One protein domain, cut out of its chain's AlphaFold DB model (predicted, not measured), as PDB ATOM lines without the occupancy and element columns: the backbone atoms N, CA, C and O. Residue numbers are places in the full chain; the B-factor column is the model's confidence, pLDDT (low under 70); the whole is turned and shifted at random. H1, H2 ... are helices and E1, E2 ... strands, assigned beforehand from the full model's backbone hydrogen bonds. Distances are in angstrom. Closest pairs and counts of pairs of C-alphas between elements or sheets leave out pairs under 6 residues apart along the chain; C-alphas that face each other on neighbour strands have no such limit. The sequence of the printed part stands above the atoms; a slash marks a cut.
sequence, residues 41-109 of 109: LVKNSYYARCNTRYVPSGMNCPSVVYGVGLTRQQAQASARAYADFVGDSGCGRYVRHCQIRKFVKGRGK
ATOM      1  N   LEU A  41     134.690 147.830 127.726       87.06
ATOM      2  CA  LEU A  41     134.678 148.288 126.345       87.06
ATOM      3  C   LEU A  41     134.100 149.712 126.261       87.06
ATOM      4  O   LEU A  41     132.917 149.935 126.516       87.06
ATOM      5  N   VAL A  42     134.929 150.679 125.890       86.38
ATOM      6  CA  VAL A  42     134.540 152.078 125.677       86.38
ATOM      7  C   VAL A  42     134.248 152.310 124.198       86.38
ATOM      8  O   VAL A  42     135.023 151.896 123.338       86.38
ATOM      9  N   LYS A  43     133.120 152.964 123.892       85.25
ATOM     10  CA  LYS A  43     132.760 153.359 122.520       85.25
ATOM     11  C   LYS A  43     133.653 154.491 122.035       85.25
ATOM     12  O   LYS A  43     134.027 155.360 122.813       85.25
ATOM     13  N   ASN A  44     133.912 154.518 120.733       86.69
ATOM     14  CA  ASN A  44     134.715 155.535 120.056       86.69
ATOM     15  C   ASN A  44     136.168 155.636 120.538       86.69
ATOM     16  O   ASN A  44     136.859 156.570 120.137       86.69
ATOM     17  N   SER A  45     136.655 154.675 121.327       90.81
ATOM     18  CA  SER A  45     138.064 154.588 121.693       90.81
ATOM     19  C   SER A  45     138.853 153.759 120.682       90.81
ATOM     20  O   SER A  45     138.322 152.922 119.946       90.81
ATOM     21  N   TYR A  46     140.150 154.020 120.637       94.44
ATOM     22  CA  TYR A  46     141.134 153.244 119.910       94.44
ATOM     23  C   TYR A  46     141.713 152.176 120.822       94.44
ATOM     24  O   TYR A  46     142.028 152.441 121.980       94.44
ATOM     25  N   TYR A  47     141.884 150.988 120.264       94.19
ATOM     26  CA  TYR A  47     142.505 149.847 120.912       94.19
ATOM     27  C   TYR A  47     143.729 149.454 120.109       94.19
ATOM     28  O   TYR A  47     143.681 149.411 118.877       94.19
ATOM     29  N   ALA A  48     144.817 149.181 120.813       96.12
ATOM     30  CA  ALA A  48     146.094 148.799 120.253       96.12
ATOM     31  C   ALA A  48     146.455 147.391 120.725       96.12
ATOM     32  O   ALA A  48     146.444 147.105 121.921       96.12
ATOM     33  N   ARG A  49     146.812 146.527 119.777       95.88
ATOM     34  CA  ARG A  49     147.569 145.301 120.029       95.88
ATOM     35  C   ARG A  49     148.930 145.478 119.381       95.88
ATOM     36  O   ARG A  49     149.008 145.594 118.158       95.88
ATOM     37  N   CYS A  50     149.981 145.528 120.182       95.50
ATOM     38  CA  CYS A  50     151.337 145.732 119.702       95.50
ATOM     39  C   CYS A  50     152.231 144.552 120.054       95.50
ATOM     40  O   CYS A  50     151.997 143.875 121.050       95.50
ATOM     41  N   ASN A  51     153.284 144.353 119.269       95.62
ATOM     42  CA  ASN A  51     154.320 143.376 119.584       95.62
ATOM     43  C   ASN A  51     155.589 144.078 120.070       95.62
ATOM     44  O   ASN A  51     155.960 145.134 119.536       95.62
ATOM     45  N   THR A  52     156.267 143.474 121.044       94.06
ATOM     46  CA  THR A  52     157.634 143.861 121.403       94.06
ATOM     47  C   THR A  52     158.627 143.211 120.435       94.06
ATOM     48  O   THR A  52     158.407 142.103 119.947       94.06
ATOM     49  N   ARG A  53     159.688 143.934 120.062       94.00
ATOM     50  CA  ARG A  53     160.738 143.457 119.145       94.00
ATOM     51  C   ARG A  53     162.102 143.996 119.545       94.00
ATOM     52  O   ARG A  53     162.183 145.094 120.086       94.00
ATOM     53  N   TYR A  54     163.152 143.254 119.186       94.00
ATOM     54  CA  TYR A  54     164.549 143.594 119.492       94.00
ATOM     55  C   TYR A  54     164.801 143.759 120.995       94.00
ATOM     56  O   TYR A  54     165.570 144.620 121.413       94.00
ATOM     57  N   VAL A  55     164.104 142.956 121.800       93.69
ATOM     58  CA  VAL A  55     164.293 142.920 123.249       93.69
ATOM     59  C   VAL A  55     165.683 142.327 123.525       93.69
ATOM     60  O   VAL A  55     165.990 141.269 122.969       93.69
ATOM     61  N   PRO A  56     166.536 142.993 124.323       93.31
ATOM     62  CA  PRO A  56     167.847 142.477 124.686       93.31
ATOM     63  C   PRO A  56     167.748 141.121 125.378       93.31
ATOM     64  O   PRO A  56     166.787 140.839 126.097       93.31
ATOM     65  N   SER A  57     168.776 140.293 125.201       90.56
ATOM     66  CA  SER A  57     168.885 139.044 125.955       90.56
ATOM     67  C   SER A  57     168.929 139.344 127.456       90.56
ATOM     68  O   SER A  57     169.658 140.236 127.884       90.56
ATOM     69  N   GLY A  58     168.134 138.613 128.239       91.62
ATOM     70  CA  GLY A  58     168.029 138.794 129.691       91.62
ATOM     71  C   GLY A  58     166.930 139.753 130.158       91.62
ATOM     72  O   GLY A  58     166.693 139.818 131.357       91.62
ATOM     73  N   MET A  59     166.236 140.449 129.250       94.38
ATOM     74  CA  MET A  59     165.069 141.264 129.596       94.38
ATOM     75  C   MET A  59     163.769 140.487 129.351       94.38
ATOM     76  O   MET A  59     163.543 139.955 128.261       94.38
ATOM     77  N   ASN A  60     162.889 140.448 130.348       94.56
ATOM     78  CA  ASN A  60     161.595 139.789 130.270       94.56
ATOM     79  C   ASN A  60     160.506 140.778 129.837       94.56
ATOM     80  O   ASN A  60     159.828 141.405 130.653       94.56
ATOM     81  N   CYS A  61     160.339 140.922 128.520       94.25
ATOM     82  CA  CYS A  61     159.259 141.722 127.949       94.25
ATOM     83  C   CYS A  61     158.134 140.854 127.379       94.25
ATOM     84  O   CYS A  61     158.400 139.930 126.604       94.25
ATOM     85  N   PRO A  62     156.861 141.203 127.639       93.81
ATOM     86  CA  PRO A  62     155.731 140.517 127.026       93.81
ATOM     87  C   PRO A  62     155.778 140.643 125.499       93.81
ATOM     88  O   PRO A  62     155.900 141.744 124.959       93.81
ATOM     89  N   SER A  63     155.635 139.525 124.779       92.88
ATOM     90  CA  SER A  63     155.678 139.516 123.306       92.88
ATOM     91  C   SER A  63     154.515 140.276 122.667       92.88
ATOM     92  O   SER A  63     154.655 140.810 121.566       92.88
ATOM     93  N   VAL A  64     153.371 140.334 123.357       94.62
ATOM     94  CA  VAL A  64     152.166 141.058 122.942       94.62
ATOM     95  C   VAL A  64     151.738 141.981 124.072       94.62
ATOM     96  O   VAL A  64     151.597 141.549 125.212       94.62
ATOM     97  N   VAL A  65     151.481 143.239 123.737       95.50
ATOM     98  CA  VAL A  65     151.038 144.269 124.674       95.50
ATOM     99  C   VAL A  65     149.805 144.981 124.152       95.50
ATOM    100  O   VAL A  65     149.566 145.072 122.943       95.50
ATOM    101  N   TYR A  66     149.013 145.486 125.085       95.44
ATOM    102  CA  TYR A  66     147.682 146.005 124.825       95.44
ATOM    103  C   TYR A  66     147.581 147.452 125.275       95.44
ATOM    104  O   TYR A  66     148.163 147.829 126.285       95.44
ATOM    105  N   GLY A  67     146.827 148.261 124.540       95.19
ATOM    106  CA  GLY A  67     146.590 149.654 124.894       95.19
ATOM    107  C   GLY A  67     145.215 150.140 124.470       95.19
ATOM    108  O   GLY A  67     144.584 149.591 123.565       95.19
ATOM    109  N   VAL A  68     144.749 151.186 125.141       94.88
ATOM    110  CA  VAL A  68     143.489 151.875 124.855       94.88
ATOM    111  C   VAL A  68     143.681 153.386 124.969       94.88
ATOM    112  O   VAL A  68     144.493 153.857 125.766       94.88
ATOM    113  N   GLY A  69     142.962 154.161 124.163       94.56
ATOM    114  CA  GLY A  69     143.010 155.621 124.212       94.56
ATOM    115  C   GLY A  69     141.899 156.272 123.400       94.56
ATOM    116  O   GLY A  69     141.239 155.614 122.599       94.56
ATOM    117  N   LEU A  70     141.679 157.573 123.583       91.62
ATOM    118  CA  LEU A  70     140.720 158.332 122.768       91.62
ATOM    119  C   LEU A  70     141.310 158.702 121.399       91.62
ATOM    120  O   LEU A  70     140.571 158.976 120.455       91.62
ATOM    121  N   THR A  71     142.636 158.628 121.264       93.88
ATOM    122  CA  THR A  71     143.370 158.794 120.004       93.88
ATOM    123  C   THR A  71     144.250 157.576 119.711       93.88
ATOM    124  O   THR A  71     144.574 156.789 120.604       93.88
ATOM    125  N   ARG A  72     144.688 157.428 118.451       94.31
ATOM    126  CA  ARG A  72     145.642 156.372 118.054       94.31
ATOM    127  C   ARG A  72     146.946 156.465 118.851       94.31
ATOM    128  O   ARG A  72     147.450 155.450 119.319       94.31
ATOM    129  N   GLN A  73     147.454 157.684 119.037       95.38
ATOM    130  CA  GLN A  73     148.681 157.947 119.792       95.38
ATOM    131  C   GLN A  73     148.525 157.568 121.265       95.38
ATOM    132  O   GLN A  73     149.399 156.901 121.810       95.38
ATOM    133  N   GLN A  74     147.395 157.912 121.890       95.25
ATOM    134  CA  GLN A  74     147.118 157.520 123.274       95.25
ATOM    135  C   GLN A  74     147.021 156.001 123.431       95.25
ATOM    136  O   GLN A  74     147.570 155.464 124.385       95.25
ATOM    137  N   ALA A  75     146.379 155.301 122.489       95.50
ATOM    138  CA  ALA A  75     146.296 153.840 122.524       95.50
ATOM    139  C   ALA A  75     147.675 153.173 122.393       95.50
ATOM    140  O   ALA A  75     147.944 152.167 123.041       95.50
ATOM    141  N   GLN A  76     148.575 153.738 121.587       96.31
ATOM    142  CA  GLN A  76     149.947 153.240 121.490       96.31
ATOM    143  C   GLN A  76     150.786 153.592 122.725       96.31
ATOM    144  O   GLN A  76     151.556 152.759 123.197       96.31
ATOM    145  N   ALA A  77     150.651 154.808 123.255       96.44
ATOM    146  CA  ALA A  77     151.361 155.240 124.455       96.44
ATOM    147  C   ALA A  77     150.960 154.401 125.675       96.44
ATOM    148  O   ALA A  77     151.828 153.960 126.423       96.44
ATOM    149  N   SER A  78     149.668 154.098 125.831       95.94
ATOM    150  CA  SER A  78     149.203 153.210 126.897       95.94
ATOM    151  C   SER A  78     149.693 151.774 126.715       95.94
ATOM    152  O   SER A  78     150.036 151.142 127.706       95.94
ATOM    153  N   ALA A  79     149.835 151.280 125.478       96.38
ATOM    154  CA  ALA A  79     150.461 149.980 125.223       96.38
ATOM    155  C   ALA A  79     151.940 149.931 125.644       96.38
ATOM    156  O   ALA A  79     152.406 148.899 126.123       96.38
ATOM    157  N   ARG A  80     152.676 151.041 125.496       96.44
ATOM    158  CA  ARG A  80     154.059 151.164 125.990       96.44
ATOM    159  C   ARG A  80     154.110 151.147 127.510       96.44
ATOM    160  O   ARG A  80     154.840 150.340 128.068       96.44
ATOM    161  N   ALA A  81     153.278 151.964 128.152       95.19
ATOM    162  CA  ALA A  81     153.187 152.000 129.608       95.19
ATOM    163  C   ALA A  81     152.776 150.637 130.193       95.19
ATOM    164  O   ALA A  81     153.324 150.205 131.199       95.19
ATOM    165  N   TYR A  82     151.856 149.927 129.536       93.38
ATOM    166  CA  TYR A  82     151.474 148.571 129.927       93.38
ATOM    167  C   TYR A  82     152.638 147.578 129.805       93.38
ATOM    168  O   TYR A  82     152.800 146.723 130.669       93.38
ATOM    169  N   ALA A  83     153.469 147.701 128.765       95.44
ATOM    170  CA  ALA A  83     154.660 146.869 128.602       95.44
ATOM    171  C   ALA A  83     155.658 147.064 129.752       95.44
ATOM    172  O   ALA A  83     156.160 146.077 130.275       95.44
ATOM    173  N   ASP A  84     155.901 148.319 130.146       94.25
ATOM    174  CA  ASP A  84     156.764 148.671 131.284       94.25
ATOM    175  C   ASP A  84     156.174 148.240 132.637       94.25
ATOM    176  O   ASP A  84     156.910 148.072 133.601       94.25
ATOM    177  N   PHE A  85     154.848 148.096 132.725       92.38
ATOM    178  CA  PHE A  85     154.158 147.682 133.947       92.38
ATOM    179  C   PHE A  85     154.134 146.159 134.140       92.38
ATOM    180  O   PHE A  85     154.250 145.684 135.264       92.38
ATOM    181  N   VAL A  86     153.926 145.396 133.061       92.56
ATOM    182  CA  VAL A  86     153.803 143.926 133.121       92.56
ATOM    183  C   VAL A  86     155.147 143.218 132.953       92.56
ATOM    184  O   VAL A  86     155.314 142.112 133.460       92.56
ATOM    185  N   GLY A  87     156.072 143.817 132.204       92.31
ATOM    186  CA  GLY A  87     157.426 143.304 132.023       92.31
ATOM    187  C   GLY A  87     158.456 144.104 132.809       92.31
ATOM    188  O   GLY A  87     158.129 144.871 133.713       92.31
ATOM    189  N   ASP A  88     159.713 143.945 132.413       94.00
ATOM    190  CA  ASP A  88     160.810 144.736 132.959       94.00
ATOM    191  C   ASP A  88     160.695 146.230 132.604       94.00
ATOM    192  O   ASP A  88     160.166 146.638 131.562       94.00
ATOM    193  N   SER A  89     161.283 147.067 133.460       91.31
ATOM    194  CA  SER A  89     161.384 148.505 133.212       91.31
ATOM    195  C   SER A  89     162.121 148.783 131.897       91.31
ATOM    196  O   SER A  89     163.263 148.365 131.692       91.31
ATOM    197  N   GLY A  90     161.470 149.512 130.988       92.38
ATOM    198  CA  GLY A  90     161.999 149.841 129.667       92.38
ATOM    199  C   GLY A  90     161.443 148.977 128.532       92.38
ATOM    200  O   GLY A  90     161.715 149.292 127.368       92.38
ATOM    201  N   CYS A  91     160.627 147.955 128.819       94.31
ATOM    202  CA  CYS A  91     159.926 147.158 127.810       94.31
ATOM    203  C   CYS A  91     159.083 147.992 126.828       94.31
ATOM    204  O   CYS A  91     158.985 147.663 125.640       94.31
ATOM    205  N   GLY A  92     158.549 149.130 127.270       94.50
ATOM    206  CA  GLY A  92     157.831 150.109 126.460       94.50
ATOM    207  C   GLY A  92     158.642 150.621 125.268       94.50
ATOM    208  O   GLY A  92     158.081 150.897 124.202       94.50
ATOM    209  N   ARG A  93     159.977 150.669 125.385       95.94
ATOM    210  CA  ARG A  93     160.884 151.070 124.295       95.94
ATOM    211  C   ARG A  93     160.945 150.055 123.168       95.94
ATOM    212  O   ARG A  93     161.328 150.443 122.066       95.94
ATOM    213  N   TYR A  94     160.555 148.808 123.407       95.81
ATOM    214  CA  TYR A  94     160.580 147.727 122.421       95.81
ATOM    215  C   TYR A  94     159.219 147.484 121.775       95.81
ATOM    216  O   TYR A  94     159.116 146.694 120.839       95.81
ATOM    217  N   VAL A  95     158.175 148.200 122.202       94.94
ATOM    218  CA  VAL A  95     156.863 148.170 121.552       94.94
ATOM    219  C   VAL A  95     156.969 148.803 120.167       94.94
ATOM    220  O   VAL A  95     157.325 149.977 120.011       94.94
ATOM    221  N   ARG A  96     156.680 148.006 119.135       91.62
ATOM    222  CA  ARG A  96     156.834 148.405 117.732       91.62
ATOM    223  C   ARG A  96     155.528 148.238 116.972       91.62
ATOM    224  O   ARG A  96     154.663 149.102 117.069       91.62
ATOM    225  N   HIS A  97     155.397 147.165 116.197       91.69
ATOM    226  CA  HIS A  97     154.282 146.964 115.274       91.69
ATOM    227  C   HIS A  97     152.961 146.920 116.041       91.69
ATOM    228  O   HIS A  97     152.708 145.961 116.768       91.69
ATOM    229  N   CYS A  98     152.142 147.956 115.865       93.00
ATOM    230  CA  CYS A  98     150.861 148.120 116.536       93.00
ATOM    231  C   CYS A  98     149.715 148.020 115.535       93.00
ATOM    232  O   CYS A  98     149.603 148.828 114.614       93.00
ATOM    233  N   GLN A  99     148.812 147.077 115.772       94.00
ATOM    234  CA  GLN A  99     147.495 147.061 115.156       94.00
ATOM    235  C   GLN A  99     146.579 147.957 115.985       94.00
ATOM    236  O   GLN A  99     146.214 147.600 117.106       94.00
ATOM    237  N   ILE A 100     146.236 149.132 115.451       93.94
ATOM    238  CA  ILE A 100     145.382 150.110 116.132       93.94
ATOM    239  C   ILE A 100     144.049 150.217 115.400       93.94
ATOM    240  O   ILE A 100     144.009 150.556 114.217       93.94
ATOM    241  N   ARG A 101     142.951 149.953 116.111       92.44
ATOM    242  CA  ARG A 101     141.587 149.955 115.568       92.44
ATOM    243  C   ARG A 101     140.667 150.794 116.439       92.44
ATOM    244  O   ARG A 101     140.755 150.735 117.664       92.44
ATOM    245  N   LYS A 102     139.775 151.564 115.816       91.50
ATOM    246  CA  LYS A 102     138.735 152.312 116.531       91.50
ATOM    247  C   LYS A 102     137.534 151.407 116.760       91.50
ATOM    248  O   LYS A 102     137.006 150.843 115.805       91.50
ATOM    249  N   PHE A 103     137.071 151.312 117.999       89.06
ATOM    250  CA  PHE A 103     135.789 150.690 118.284       89.06
ATOM    251  C   PHE A 103     134.673 151.693 118.007       89.06
ATOM    252  O   PHE A 103     134.253 152.465 118.870       89.06
ATOM    253  N   VAL A 104     134.187 151.692 116.774       82.31
ATOM    254  CA  VAL A 104     132.913 152.323 116.447       82.31
ATOM    255  C   VAL A 104     131.866 151.266 116.763       82.31
ATOM    256  O   VAL A 104     131.858 150.218 116.123       82.31
ATOM    257  N   LYS A 105     131.032 151.471 117.794       67.56
ATOM    258  CA  LYS A 105     129.907 150.557 118.039       67.56
ATOM    259  C   LYS A 105     129.069 150.565 116.765       67.56
ATOM    260  O   LYS A 105     128.360 151.537 116.514       67.56
ATOM    261  N   GLY A 106     129.167 149.503 115.971       52.44
ATOM    262  CA  GLY A 106     128.225 149.265 114.897       52.44
ATOM    263  C   GLY A 106     126.836 149.277 115.516       52.44
ATOM    264  O   GLY A 106     126.602 148.633 116.544       52.44
ATOM    265  N   ARG A 107     125.920 150.041 114.922       40.47
ATOM    266  CA  ARG A 107     124.514 149.658 114.957       40.47
ATOM    267  C   ARG A 107     124.476 148.229 114.414       40.47
ATOM    268  O   ARG A 107     124.507 148.043 113.204       40.47
ATOM    269  N   GLY A 108     124.508 147.239 115.302       38.91
ATOM    270  CA  GLY A 108     123.881 145.967 114.996       38.91
ATOM    271  C   GLY A 108     122.420 146.315 114.767       38.91
ATOM    272  O   GLY A 108     121.767 146.802 115.692       38.91
ATOM    273  N   LYS A 109     122.003 146.246 113.504       33.47
ATOM    274  CA  LYS A 109     120.619 145.911 113.196       33.47
ATOM    275  C   LYS A 109     120.348 144.523 113.762       33.47
ATOM    276  O   LYS A 109     121.289 143.698 113.694       33.47
TER     277      LYS A 109
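AT A GLANCE: This is residues 41 to 109 of the 109 residues of the protein "Skeletal matrix protein 11" of Acropora digitifera (UniProt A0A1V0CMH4). A twisted three-stranded sheet has helix H1 over one face, in two layers; the loop of residues 53 to 63 and the tail of residues 103 to 109 lie at opposite ends of the length. The printed part has 69 residues, with E1, E2, H1, H2 and E3 in that order, class mixed; the sheet runs E2, E1, E3, antiparallel. It is only just loose, close to compact, with a radius of gyration of the C-alphas of 13.3 A and spans of 50 by 16 by 15 A.

IN THESE COORDINATES: E1, residues 46 to 52, begins at C-alpha 46 (141.134, 153.244, 119.910) and is 19.0 A long. E2, residues 64 to 69, is 17.2 A; H1, residues 72 to 86, 21.2 A; H2, residues 91 to 94, 5.5 A. E3, residues 95 to 102, 19.3 A, bends by 50 degrees at residue 98 and ends at C-alpha 102 (138.735, 152.312, 116.531).

HOW THE PARTS SIT: E1 and E2 form an antiparallel hairpin, N 48 and O 67 being 2.8 A apart; E1 and E3 are antiparallel, N 49 and O 99 2.9 A. H1 is on the sheet, the closest C-alphas to E2 being Ala 79 and Gly 67, 3.9 A. H2 only grazes the sheet and touches H1 at its residues 79 to 84 alone, closest C-alphas Gly 92 and Arg 80, 3.9 A. E2, H1, H2 and E3 make a split strand-helix-strand unit, two same-way strands with E1 between, its crossover right-handed. In H1 every O i to N i+4 pair is within hydrogen-bond range; H2 is too short for one.

THE WHOLE: The farthest C-alphas, Gly 58 and Lys 109, are 50.7 A apart. The printed part has no cut; the E1 to E2 link is long. Residues 105 to 109 are under pLDDT 70.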